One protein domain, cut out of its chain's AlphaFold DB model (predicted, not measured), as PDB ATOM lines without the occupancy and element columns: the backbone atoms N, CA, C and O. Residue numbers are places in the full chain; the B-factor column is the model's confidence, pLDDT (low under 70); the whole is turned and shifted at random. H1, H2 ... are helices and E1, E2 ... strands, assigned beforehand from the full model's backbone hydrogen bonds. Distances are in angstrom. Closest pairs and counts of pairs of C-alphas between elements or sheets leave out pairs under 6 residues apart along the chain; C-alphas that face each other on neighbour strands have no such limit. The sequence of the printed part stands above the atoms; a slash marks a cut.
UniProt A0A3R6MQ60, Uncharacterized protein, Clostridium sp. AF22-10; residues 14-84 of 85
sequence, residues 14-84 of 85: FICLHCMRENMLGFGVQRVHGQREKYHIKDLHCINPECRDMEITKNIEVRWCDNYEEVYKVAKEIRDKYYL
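AT A GLANCE: This is residues 14 to 84 of the 85 residues of an uncharacterized protein of Clostridium sp. AF22-10 (UniProt A0A3R6MQ60). One helix, H1, packs lengthwise over one face of a small three-stranded sheet, and much of the rest is two long loops between the strands. Residues 30 to 35 of the first loop stick out from the body. The printed part has 71 residues, with E1, E2, E3 and H1 in that order along the chain; the sheet runs E1, E3, E2, antiparallel throughout. The class is mixed, helices and strands, with 29 residues in named elements, under half. The whole is compact, with a radius of gyration of the C-alphas of 11.6 A and spans of 33 by 23 by 18 A.

HOW THE PARTS SIT: E1, residues 14 to 16, is an edge strand, antiparallel to the inner strand E3, residues 57 to 62, at 145 degrees; N 15 and O 60 are within hydrogen-bond range at 3.0 A. The other edge strand, E2, residues 41 to 44, forms a hairpin with E3, at 127 degrees, with N 42 and O 59 at 2.8 A. E1 and E2 are only just apart, their closest C-alphas at 8.4 A. H1, residues 68 to 83, is on the sheet at a height of 9.0 A, in two layers, a helix on one face of a sheet. It lies over E3 and, only just, over E1, with 3 of its C-alphas falling there. It runs along the strands, at 21 degrees to E3 on the local plane. The closest C-alphas of E3 and H1 are those of Val 62 and Val 71, 6.5 A apart. In H1, 9 of 12 O i to N i+4 pairs are within hydrogen-bond range.

IN THESE COORDINATES: E1 begins at C-alpha 14, (-32.559, -22.144, -6.148). E3 is 15.5 A long. H1 is 21.4 A long, has a kink of 39 degrees near residue 77, and ends at C-alpha 83, (-36.510, -37.942, -1.387).

THE WHOLE: The C-alphas farthest apart, those of Gly 34 and Pro 49, are 33.8 A apart. The printed part has no cut. The links E1 to E2 and E2 to E3 are long; E3 to H1 is tight. Mean pLDDT of the printed part is 84.7, and residues 26 to 36 and 84 are under 70.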
ATOM      1  N   PHE A  14     -31.869 -20.930  -6.554       90.88
ATOM      2  CA  PHE A  14     -32.559 -22.144  -6.148       90.88
ATOM      3  C   PHE A  14     -31.536 -23.217  -5.802       90.88
ATOM      4  O   PHE A  14     -30.571 -23.388  -6.537       90.88
ATOM      5  N   ILE A  15     -31.743 -23.931  -4.699       93.81
ATOM      6  CA  ILE A  15     -30.965 -25.128  -4.359       93.81
ATOM      7  C   ILE A  15     -31.840 -26.338  -4.672       93.81
ATOM      8  O   ILE A  15     -32.959 -26.437  -4.169       93.81
ATOM      9  N   CYS A  16     -31.341 -27.258  -5.491       94.19
ATOM     10  CA  CYS A  16     -32.012 -28.526  -5.754       94.19
ATOM     11  C   CYS A  16     -31.920 -29.417  -4.512       94.19
ATOM     12  O   CYS A  16     -30.823 -29.704  -4.042       94.19
ATOM     13  N   LEU A  17     -33.055 -29.881  -3.994       94.75
ATOM     14  CA  LEU A  17     -33.103 -30.743  -2.809       94.75
ATOM     15  C   LEU A  17     -32.632 -32.182  -3.105       94.75
ATOM     16  O   LEU A  17     -32.265 -32.908  -2.182       94.75
ATOM     17  N   HIS A  18     -32.586 -32.585  -4.380       93.38
ATOM     18  CA  HIS A  18     -32.057 -33.891  -4.774       93.38
ATOM     19  C   HIS A  18     -30.522 -33.903  -4.789       93.38
ATOM     20  O   HIS A  18     -29.913 -34.625  -4.009       93.38
ATOM     21  N   CYS A  19     -29.879 -33.068  -5.613       93.50
ATOM     22  CA  CYS A  19     -28.416 -33.055  -5.738       93.50
ATOM     23  C   CYS A  19     -27.708 -32.091  -4.772       93.50
ATOM     24  O   CYS A  19     -26.481 -32.056  -4.734       93.50
ATOM     25  N   MET A  20     -28.455 -31.280  -4.013       94.44
ATOM     26  CA  MET A  20     -27.933 -30.283  -3.065       94.44
ATOM     27  C   MET A  20     -26.971 -29.261  -3.689       94.44
ATOM     28  O   MET A  20     -26.101 -28.716  -3.009       94.44
ATOM     29  N   ARG A  21     -27.142 -28.977  -4.983       92.88
ATOM     30  CA  ARG A  21     -26.396 -27.952  -5.729       92.88
ATOM     31  C   ARG A  21     -27.321 -26.810  -6.131       92.88
ATOM     32  O   ARG A  21     -28.541 -26.990  -6.207       92.88
ATOM     33  N   GLU A  22     -26.743 -25.645  -6.411       90.62
ATOM     34  CA  GLU A  22     -27.503 -24.554  -7.018       90.62
ATOM     35  C   GLU A  22     -28.023 -24.980  -8.400       90.62
ATOM     36  O   GLU A  22     -27.319 -25.596  -9.202       90.62
ATOM     37  N   ASN A  23     -29.288 -24.674  -8.662       88.00
ATOM     38  CA  ASN A  23     -29.938 -24.891  -9.940       88.00
ATOM     39  C   ASN A  23     -30.013 -23.558 -10.691       88.00
ATOM     40  O   ASN A  23     -30.787 -22.665 -10.333       88.00
ATOM     41  N   MET A  24     -29.222 -23.440 -11.755       79.62
ATOM     42  CA  MET A  24     -29.114 -22.207 -12.539       79.62
ATOM     43  C   MET A  24     -30.355 -21.931 -13.404       79.62
ATOM     44  O   MET A  24     -30.542 -20.802 -13.848       79.62
ATOM     45  N   LEU A  25     -31.233 -22.920 -13.614       74.50
ATOM     46  CA  LEU A  25     -32.418 -22.795 -14.476       74.50
ATOM     47  C   LEU A  25     -33.503 -21.889 -13.865       74.50
ATOM     48  O   LEU A  25     -34.286 -21.269 -14.576       74.50
ATOM     49  N   GLY A  26     -33.531 -21.767 -12.534       65.44
ATOM     50  CA  GLY A  26     -34.456 -20.884 -11.818       65.44
ATOM     51  C   GLY A  26     -33.979 -19.433 -11.689       65.44
ATOM     52  O   GLY A  26     -34.677 -18.614 -11.087       65.44
ATOM     53  N   PHE A  27     -32.799 -19.097 -12.215       63.72
ATOM     54  CA  PHE A  27     -32.229 -17.766 -12.061       63.72
ATOM     55  C   PHE A  27     -33.090 -16.708 -12.765       63.72
ATOM     56  O   PHE A  27     -33.412 -16.818 -13.943       63.72
ATOM     57  N   GLY A  28     -33.484 -15.669 -12.029       59.97
ATOM     58  CA  GLY A  28     -34.261 -14.559 -12.591       59.97
ATOM     59  C   GLY A  28     -35.774 -14.773 -12.679       59.97
ATOM     60  O   GLY A  28     -36.471 -13.891 -13.179       59.97
ATOM     61  N   VAL A  29     -36.314 -15.869 -12.132       66.75
ATOM     62  CA  VAL A  29     -37.769 -16.026 -11.986       66.75
ATOM     63  C   VAL A  29     -38.306 -14.927 -11.060       66.75
ATOM     64  O   VAL A  29     -37.973 -14.879  -9.873       66.75
ATOM     65  N   GLN A  30     -39.127 -14.023 -11.607       60.66
ATOM     66  CA  GLN A  30     -39.735 -12.937 -10.838       60.66
ATOM     67  C   GLN A  30     -40.704 -13.471  -9.780       60.66
ATOM     68  O   GLN A  30     -41.458 -14.420  -9.997       60.66
ATOM     69  N   ARG A  31     -40.708 -12.804  -8.625       64.19
ATOM     70  CA  ARG A  31     -41.670 -13.060  -7.554       64.19
ATOM     71  C   ARG A  31     -42.938 -12.263  -7.817       64.19
ATOM     72  O   ARG A  31     -42.899 -11.034  -7.800       64.19
ATOM     73  N   VAL A  32     -44.061 -12.951  -7.981       63.41
ATOM     74  CA  VAL A  32     -45.377 -12.306  -7.902       63.41
ATOM     75  C   VAL A  32     -45.624 -11.904  -6.444       63.41
ATOM     76  O   VAL A  32     -45.401 -12.694  -5.521       63.41
ATOM     77  N   HIS A  33     -46.018 -10.646  -6.223       57.06
ATOM     78  CA  HIS A  33     -46.294 -10.106  -4.890       57.06
ATOM     79  C   HIS A  33     -47.364 -10.943  -4.162       57.06
ATOM     80  O   HIS A  33     -48.389 -11.282  -4.742       57.06
ATOM     81  N   GLY A  34     -47.125 -11.257  -2.883       60.59
ATOM     82  CA  GLY A  34     -48.106 -11.891  -1.992       60.59
ATOM     83  C   GLY A  34     -48.090 -13.423  -1.909       60.59
ATOM     84  O   GLY A  34     -48.848 -13.963  -1.115       60.59
ATOM     85  N   GLN A  35     -47.243 -14.136  -2.666       54.69
ATOM     86  CA  GLN A  35     -47.459 -15.580  -2.863       54.69
ATOM     87  C   GLN A  35     -46.438 -16.574  -2.294       54.69
ATOM     88  O   GLN A  35     -46.585 -17.758  -2.583       54.69
ATOM     89  N   ARG A  36     -45.399 -16.201  -1.528       63.59
ATOM     90  CA  ARG A  36     -44.394 -17.200  -1.083       63.59
ATOM     91  C   ARG A  36     -43.799 -16.906   0.294       63.59
ATOM     92  O   ARG A  36     -43.104 -15.902   0.481       63.59
ATOM     93  N   GLU A  37     -44.029 -17.809   1.246       74.00
ATOM     94  CA  GLU A  37     -43.353 -17.817   2.549       74.00
ATOM     95  C   GLU A  37     -41.835 -18.027   2.394       74.00
ATOM     96  O   GLU A  37     -41.348 -18.392   1.319       74.00
ATOM     97  N   LYS A  38     -41.056 -17.715   3.442       81.38
ATOM     98  CA  LYS A  38     -39.610 -18.015   3.461       81.38
ATOM     99  C   LYS A  38     -39.424 -19.523   3.222       81.38
ATOM    100  O   LYS A  38     -40.241 -20.300   3.696       81.38
ATOM    101  N   TYR A  39     -38.367 -19.915   2.502       86.75
ATOM    102  CA  TYR A  39     -38.083 -21.321   2.159       86.75
ATOM    103  C   TYR A  39     -39.098 -21.970   1.210       86.75
ATOM    104  O   TYR A  39     -39.333 -23.175   1.257       86.75
ATOM    105  N   HIS A  40     -39.696 -21.176   0.323       87.19
ATOM    106  CA  HIS A  40     -40.623 -21.698  -0.669       87.19
ATOM    107  C   HIS A  40     -39.970 -22.759  -1.566       87.19
ATOM    108  O   HIS A  40     -38.911 -22.522  -2.154       87.19
ATOM    109  N   ILE A  41     -40.649 -23.900  -1.700       89.44
ATOM    110  CA  ILE A  41     -40.249 -25.007  -2.566       89.44
ATOM    111  C   ILE A  41     -40.934 -24.865  -3.921       89.44
ATOM    112  O   ILE A  41     -42.146 -24.674  -3.999       89.44
ATOM    113  N   LYS A  42     -40.149 -24.971  -4.991       88.06
ATOM    114  CA  LYS A  42     -40.610 -24.926  -6.373       88.06
ATOM    115  C   LYS A  42     -40.231 -26.209  -7.103       88.06
ATOM    116  O   LYS A  42     -39.126 -26.724  -6.937       88.06
ATOM    117  N   ASP A  43     -41.124 -26.636  -7.976       90.50
ATOM    118  CA  ASP A  43     -40.882 -27.705  -8.934       90.50
ATOM    119  C   ASP A  43     -40.154 -27.109 -10.140       90.50
ATOM    120  O   ASP A  43     -40.646 -26.176 -10.782       90.50
ATOM    121  N   LEU A  44     -38.931 -27.574 -10.382       89.31
ATOM    122  CA  LEU A  44     -38.071 -27.117 -11.470       89.31
ATOM    123  C   LEU A  44     -37.290 -28.298 -12.032       89.31
ATOM    124  O   LEU A  44     -36.882 -29.187 -11.291       89.31
ATOM    125  N   HIS A  45     -36.996 -28.253 -13.326       89.62
ATOM    126  CA  HIS A  45     -35.987 -29.130 -13.900       89.62
ATOM    127  C   HIS A  45     -34.595 -28.725 -13.387       89.62
ATOM    128  O   HIS A  45     -34.287 -27.530 -13.294       89.62
ATOM    129  N   CYS A  46     -33.759 -29.700 -13.032       90.75
ATOM    130  CA  CYS A  46     -32.406 -29.461 -12.538       90.75
ATOM    131  C   CYS A  46     -31.385 -29.887 -13.585       90.75
ATOM    132  O   CYS A  46     -31.271 -31.061 -13.906       90.75
ATOM    133  N   ILE A  47     -30.601 -28.923 -14.064       88.94
ATOM    134  CA  ILE A  47     -29.598 -29.145 -15.116       88.94
ATOM    135  C   ILE A  47     -28.288 -29.761 -14.604       88.94
ATOM    136  O   ILE A  47     -27.342 -29.927 -15.373       88.94
ATOM    137  N   ASN A  48     -28.198 -30.048 -13.304       91.06
ATOM    138  CA  ASN A  48     -27.014 -30.682 -12.738       91.06
ATOM    139  C   ASN A  48     -26.941 -32.155 -13.181       91.06
ATOM    140  O   ASN A  48     -27.983 -32.811 -13.248       91.06
ATOM    141  N   PRO A  49     -25.737 -32.696 -13.454       91.25
ATOM    142  CA  PRO A  49     -25.569 -34.066 -13.942       91.25
ATOM    143  C   PRO A  49     -26.242 -35.130 -13.070       91.25
ATOM    144  O   PRO A  49     -26.783 -36.092 -13.602       91.25
ATOM    145  N   GLU A  50     -26.265 -34.932 -11.751       90.62
ATOM    146  CA  GLU A  50     -26.877 -35.845 -10.781       90.62
ATOM    147  C   GLU A  50     -28.407 -35.929 -10.886       90.62
ATOM    148  O   GLU A  50     -29.012 -36.811 -10.292       90.62
ATOM    149  N   CYS A  51     -29.043 -35.004 -11.608       91.69
ATOM    150  CA  CYS A  51     -30.493 -34.953 -11.794       91.69
ATOM    151  C   CYS A  51     -30.913 -35.180 -13.251       91.69
ATOM    152  O   CYS A  51     -32.074 -34.943 -13.573       91.69
ATOM    153  N   ARG A  52     -29.996 -35.599 -14.136       88.38
ATOM    154  CA  ARG A  52     -30.251 -35.697 -15.583       88.38
ATOM    155  C   ARG A  52     -31.458 -36.575 -15.925       88.38
ATOM    156  O   ARG A  52     -32.199 -36.239 -16.841       88.38
ATOM    157  N   ASP A  53     -31.652 -37.656 -15.179       88.69
ATOM    158  CA  ASP A  53     -32.728 -38.622 -15.422       88.69
ATOM    159  C   ASP A  53     -34.046 -38.238 -14.722       88.69
ATOM    160  O   ASP A  53     -35.031 -38.969 -14.791       88.69
ATOM    161  N   MET A  54     -34.087 -37.087 -14.041       87.69
ATOM    162  CA  MET A  54     -35.270 -36.592 -13.343       87.69
ATOM    163  C   MET A  54     -35.966 -35.502 -14.156       87.69
ATOM    164  O   MET A  54     -35.401 -34.442 -14.426       87.69
ATOM    165  N   GLU A  55     -37.239 -35.717 -14.477       85.94
ATOM    166  CA  GLU A  55     -38.044 -34.728 -15.198       85.94
ATOM    167  C   GLU A  55     -38.244 -33.450 -14.362       85.94
ATOM    168  O   GLU A  55     -38.046 -32.332 -14.848       85.94
ATOM    169  N   ILE A  56     -38.554 -33.612 -13.071       90.06
ATOM    170  CA  ILE A  56     -38.822 -32.521 -12.129       90.06
ATOM    171  C   ILE A  56     -38.108 -32.790 -10.803       90.06
ATOM    172  O   ILE A  56     -38.188 -33.884 -10.244       90.06
ATOM    173  N   THR A  57     -37.464 -31.762 -10.245       92.56
ATOM    174  CA  THR A  57     -36.931 -31.784  -8.881       92.56
ATOM    175  C   THR A  57     -37.540 -30.689  -8.006       92.56
ATOM    176  O   THR A  57     -38.017 -29.651  -8.475       92.56
ATOM    177  N   LYS A  58     -37.524 -30.916  -6.691       93.38
ATOM    178  CA  LYS A  58     -37.923 -29.949  -5.670       93.38
ATOM    179  C   LYS A  58     -36.743 -29.035  -5.376       93.38
ATOM    180  O   LYS A  58     -35.635 -29.499  -5.115       93.38
ATOM    181  N   ASN A  59     -36.975 -27.731  -5.428       92.56
ATOM    182  CA  ASN A  59     -35.934 -26.724  -5.292       92.56
ATOM    183  C   ASN A  59     -36.351 -25.661  -4.277       92.56
ATOM    184  O   ASN A  59     -37.418 -25.065  -4.413       92.56
ATOM    185  N   ILE A  60     -35.508 -25.388  -3.287       92.38
ATOM    186  CA  ILE A  60     -35.754 -24.347  -2.284       92.38
ATOM    187  C   ILE A  60     -35.246 -22.992  -2.781       92.38
ATOM    188  O   ILE A  60     -34.135 -22.876  -3.301       92.38
ATOM    189  N   GLU A  61     -36.072 -21.958  -2.631       89.31
ATOM    190  CA  GLU A  61     -35.714 -20.587  -2.986       89.31
ATOM    191  C   GLU A  61     -34.686 -20.011  -1.999       89.31
ATOM    192  O   GLU A  61     -34.937 -19.924  -0.798       89.31
ATOM    193  N   VAL A  62     -33.565 -19.528  -2.534       88.25
ATOM    194  CA  VAL A  62     -32.612 -18.660  -1.839       88.25
ATOM    195  C   VAL A  62     -32.830 -17.239  -2.340       88.25
ATOM    196  O   VAL A  62     -32.581 -16.912  -3.508       88.25
ATOM    197  N   ARG A  63     -33.299 -16.356  -1.463       83.38
ATOM    198  CA  ARG A  63     -33.544 -14.960  -1.828       83.38
ATOM    199  C   ARG A  63     -32.232 -14.182  -1.824       83.38
ATOM    200  O   ARG A  63     -31.317 -14.502  -1.080       83.38
ATOM    201  N   TRP A  64     -32.177 -13.091  -2.589       78.50
ATOM    202  CA  TRP A  64     -31.012 -12.191  -2.638       78.50
ATOM    203  C   TRP A  64     -30.472 -11.748  -1.264       78.50
ATOM    204  O   TRP A  64     -29.299 -11.420  -1.156       78.50
ATOM    205  N   CYS A  65     -31.335 -11.671  -0.246       78.44
ATOM    206  CA  CYS A  65     -30.963 -11.251   1.101       78.44
ATOM    207  C   CYS A  65     -30.983 -12.378   2.129       78.44
ATOM    208  O   CYS A  65     -30.775 -12.109   3.311       78.44
ATOM    209  N   ASP A  66     -31.293 -13.602   1.706       85.19
ATOM    210  CA  ASP A  66     -31.156 -14.741   2.595       85.19
ATOM    211  C   ASP A  66     -29.672 -15.074   2.747       85.19
ATOM    212  O   ASP A  66     -28.879 -14.937   1.809       85.19
ATOM    213  N   ASN A  67     -29.304 -15.547   3.933       89.38
ATOM    214  CA  ASN A  67     -28.014 -16.180   4.127       89.38
ATOM    215  C   ASN A  67     -28.045 -17.561   3.449       89.38
ATOM    216  O   ASN A  67     -28.888 -18.399   3.771       89.38
ATOM    217  N   TYR A  68     -27.129 -17.791   2.506       89.75
ATOM    218  CA  TYR A  68     -27.062 -19.050   1.765       89.75
ATOM    219  C   TYR A  68     -26.862 -20.259   2.689       89.75
ATOM    220  O   TYR A  68     -27.543 -21.265   2.519       89.75
ATOM    221  N   GLU A  69     -25.977 -20.164   3.683       92.81
ATOM    222  CA  GLU A  69     -25.677 -21.267   4.601       92.81
ATOM    223  C   GLU A  69     -26.886 -21.643   5.461       92.81
ATOM    224  O   GLU A  69     -27.128 -22.824   5.700       92.81
ATOM    225  N   GLU A  70     -27.674 -20.655   5.896       93.25
ATOM    226  CA  GLU A  70     -28.918 -20.909   6.631       93.25
ATOM    227  C   GLU A  70     -29.931 -21.651   5.760       93.25
ATOM    228  O   GLU A  70     -30.486 -22.662   6.185       93.25
ATOM    229  N   VAL A  71     -30.144 -21.189   4.522       93.06
ATOM    230  CA  VAL A  71     -31.065 -21.861   3.595       93.06
ATOM    231  C   VAL A  71     -30.554 -23.258   3.248       93.06
ATOM    232  O   VAL A  71     -31.349 -24.184   3.158       93.06
ATOM    233  N   TYR A  72     -29.243 -23.442   3.104       94.38
ATOM    234  CA  TYR A  72     -28.635 -24.738   2.817       94.38
ATOM    235  C   TYR A  72     -28.806 -25.738   3.971       94.38
ATOM    236  O   TYR A  72     -29.073 -26.915   3.730       94.38
ATOM    237  N   LYS A  73     -28.708 -25.285   5.229       95.06
ATOM    238  CA  LYS A  73     -29.036 -26.110   6.406       95.06
ATOM    239  C   LYS A  73     -30.502 -26.540   6.383       95.06
ATOM    240  O   LYS A  73     -30.783 -27.730   6.462       95.06
ATOM    241  N   VAL A  74     -31.416 -25.599   6.149       94.06
ATOM    242  CA  VAL A  74     -32.854 -25.891   6.016       94.06
ATOM    243  C   VAL A  74     -33.132 -26.841   4.843       94.06
ATOM    244  O   VAL A  74     -33.945 -27.755   4.956       94.06
ATOM    245  N   ALA A  75     -32.428 -26.682   3.722       94.19
ATOM    246  CA  ALA A  75     -32.530 -27.566   2.566       94.19
ATOM    247  C   ALA A  75     -32.171 -29.014   2.926       94.19
ATOM    248  O   ALA A  75     -32.869 -29.938   2.515       94.19
ATOM    249  N   LYS A  76     -31.113 -29.211   3.727       93.31
ATOM    250  CA  LYS A  76     -30.712 -30.535   4.222       93.31
ATOM    251  C   LYS A  76     -31.771 -31.174   5.113       93.31
ATOM    252  O   LYS A  76     -31.980 -32.367   4.998       93.31
ATOM    253  N   GLU A  77     -32.439 -30.398   5.958       92.69
ATOM    254  CA  GLU A  77     -33.496 -30.913   6.841       92.69
ATOM    255  C   GLU A  77     -34.783 -31.250   6.074       92.69
ATOM    256  O   GLU A  77     -35.513 -32.176   6.423       92.69
ATOM    257  N   ILE A  78     -35.098 -30.481   5.030       91.69
ATOM    258  CA  ILE A  78     -36.356 -30.617   4.292       91.69
ATOM    259  C   ILE A  78     -36.264 -31.658   3.170       91.69
ATOM    260  O   ILE A  78     -37.289 -32.259   2.845       91.69
ATOM    261  N   ARG A  79     -35.086 -31.885   2.569       92.00
ATOM    262  CA  ARG A  79     -34.939 -32.810   1.426       92.00
ATOM    263  C   ARG A  79     -35.447 -34.219   1.728       92.00
ATOM    264  O   ARG A  79     -36.021 -34.851   0.849       92.00
ATOM    265  N   ASP A  80     -35.294 -34.648   2.974       87.75
ATOM    266  CA  ASP A  80     -35.710 -35.951   3.478       87.75
ATOM    267  C   ASP A  80     -37.222 -36.159   3.316       87.75
ATOM    268  O   ASP A  80     -37.672 -37.244   2.981       87.75
ATOM    269  N   LYS A  81     -38.026 -35.093   3.407       88.06
ATOM    270  CA  LYS A  81     -39.482 -35.158   3.183       88.06
ATOM    271  C   LYS A  81     -39.876 -35.447   1.733       88.06
ATOM    272  O   LYS A  81     -41.037 -35.748   1.477       88.06
ATOM    273  N   TYR A  82     -38.958 -35.250   0.790       85.81
ATOM    274  CA  TYR A  82     -39.229 -35.335  -0.646       85.81
ATOM    275  C   TYR A  82     -38.504 -36.487  -1.338       85.81
ATOM    276  O   TYR A  82     -38.911 -36.859  -2.432       85.81
ATOM    277  N   TYR A  83     -37.416 -36.986  -0.749       81.31
ATOM    278  CA  TYR A  83     -36.510 -37.942  -1.387       81.31
ATOM    279  C   TYR A  83     -36.077 -39.098  -0.476       81.31
ATOM    280  O   TYR A  83     -35.180 -39.842  -0.862       81.31
ATOM    281  N   LEU A  84     -36.679 -39.251   0.710       68.38
ATOM    282  CA  LEU A  84     -36.650 -40.531   1.416       68.38
ATOM    283  C   LEU A  84     -37.730 -41.438   0.816       68.38
ATOM    284  O   LEU A  84     -38.897 -41.333   1.193       68.38
TER     285      LEU A  84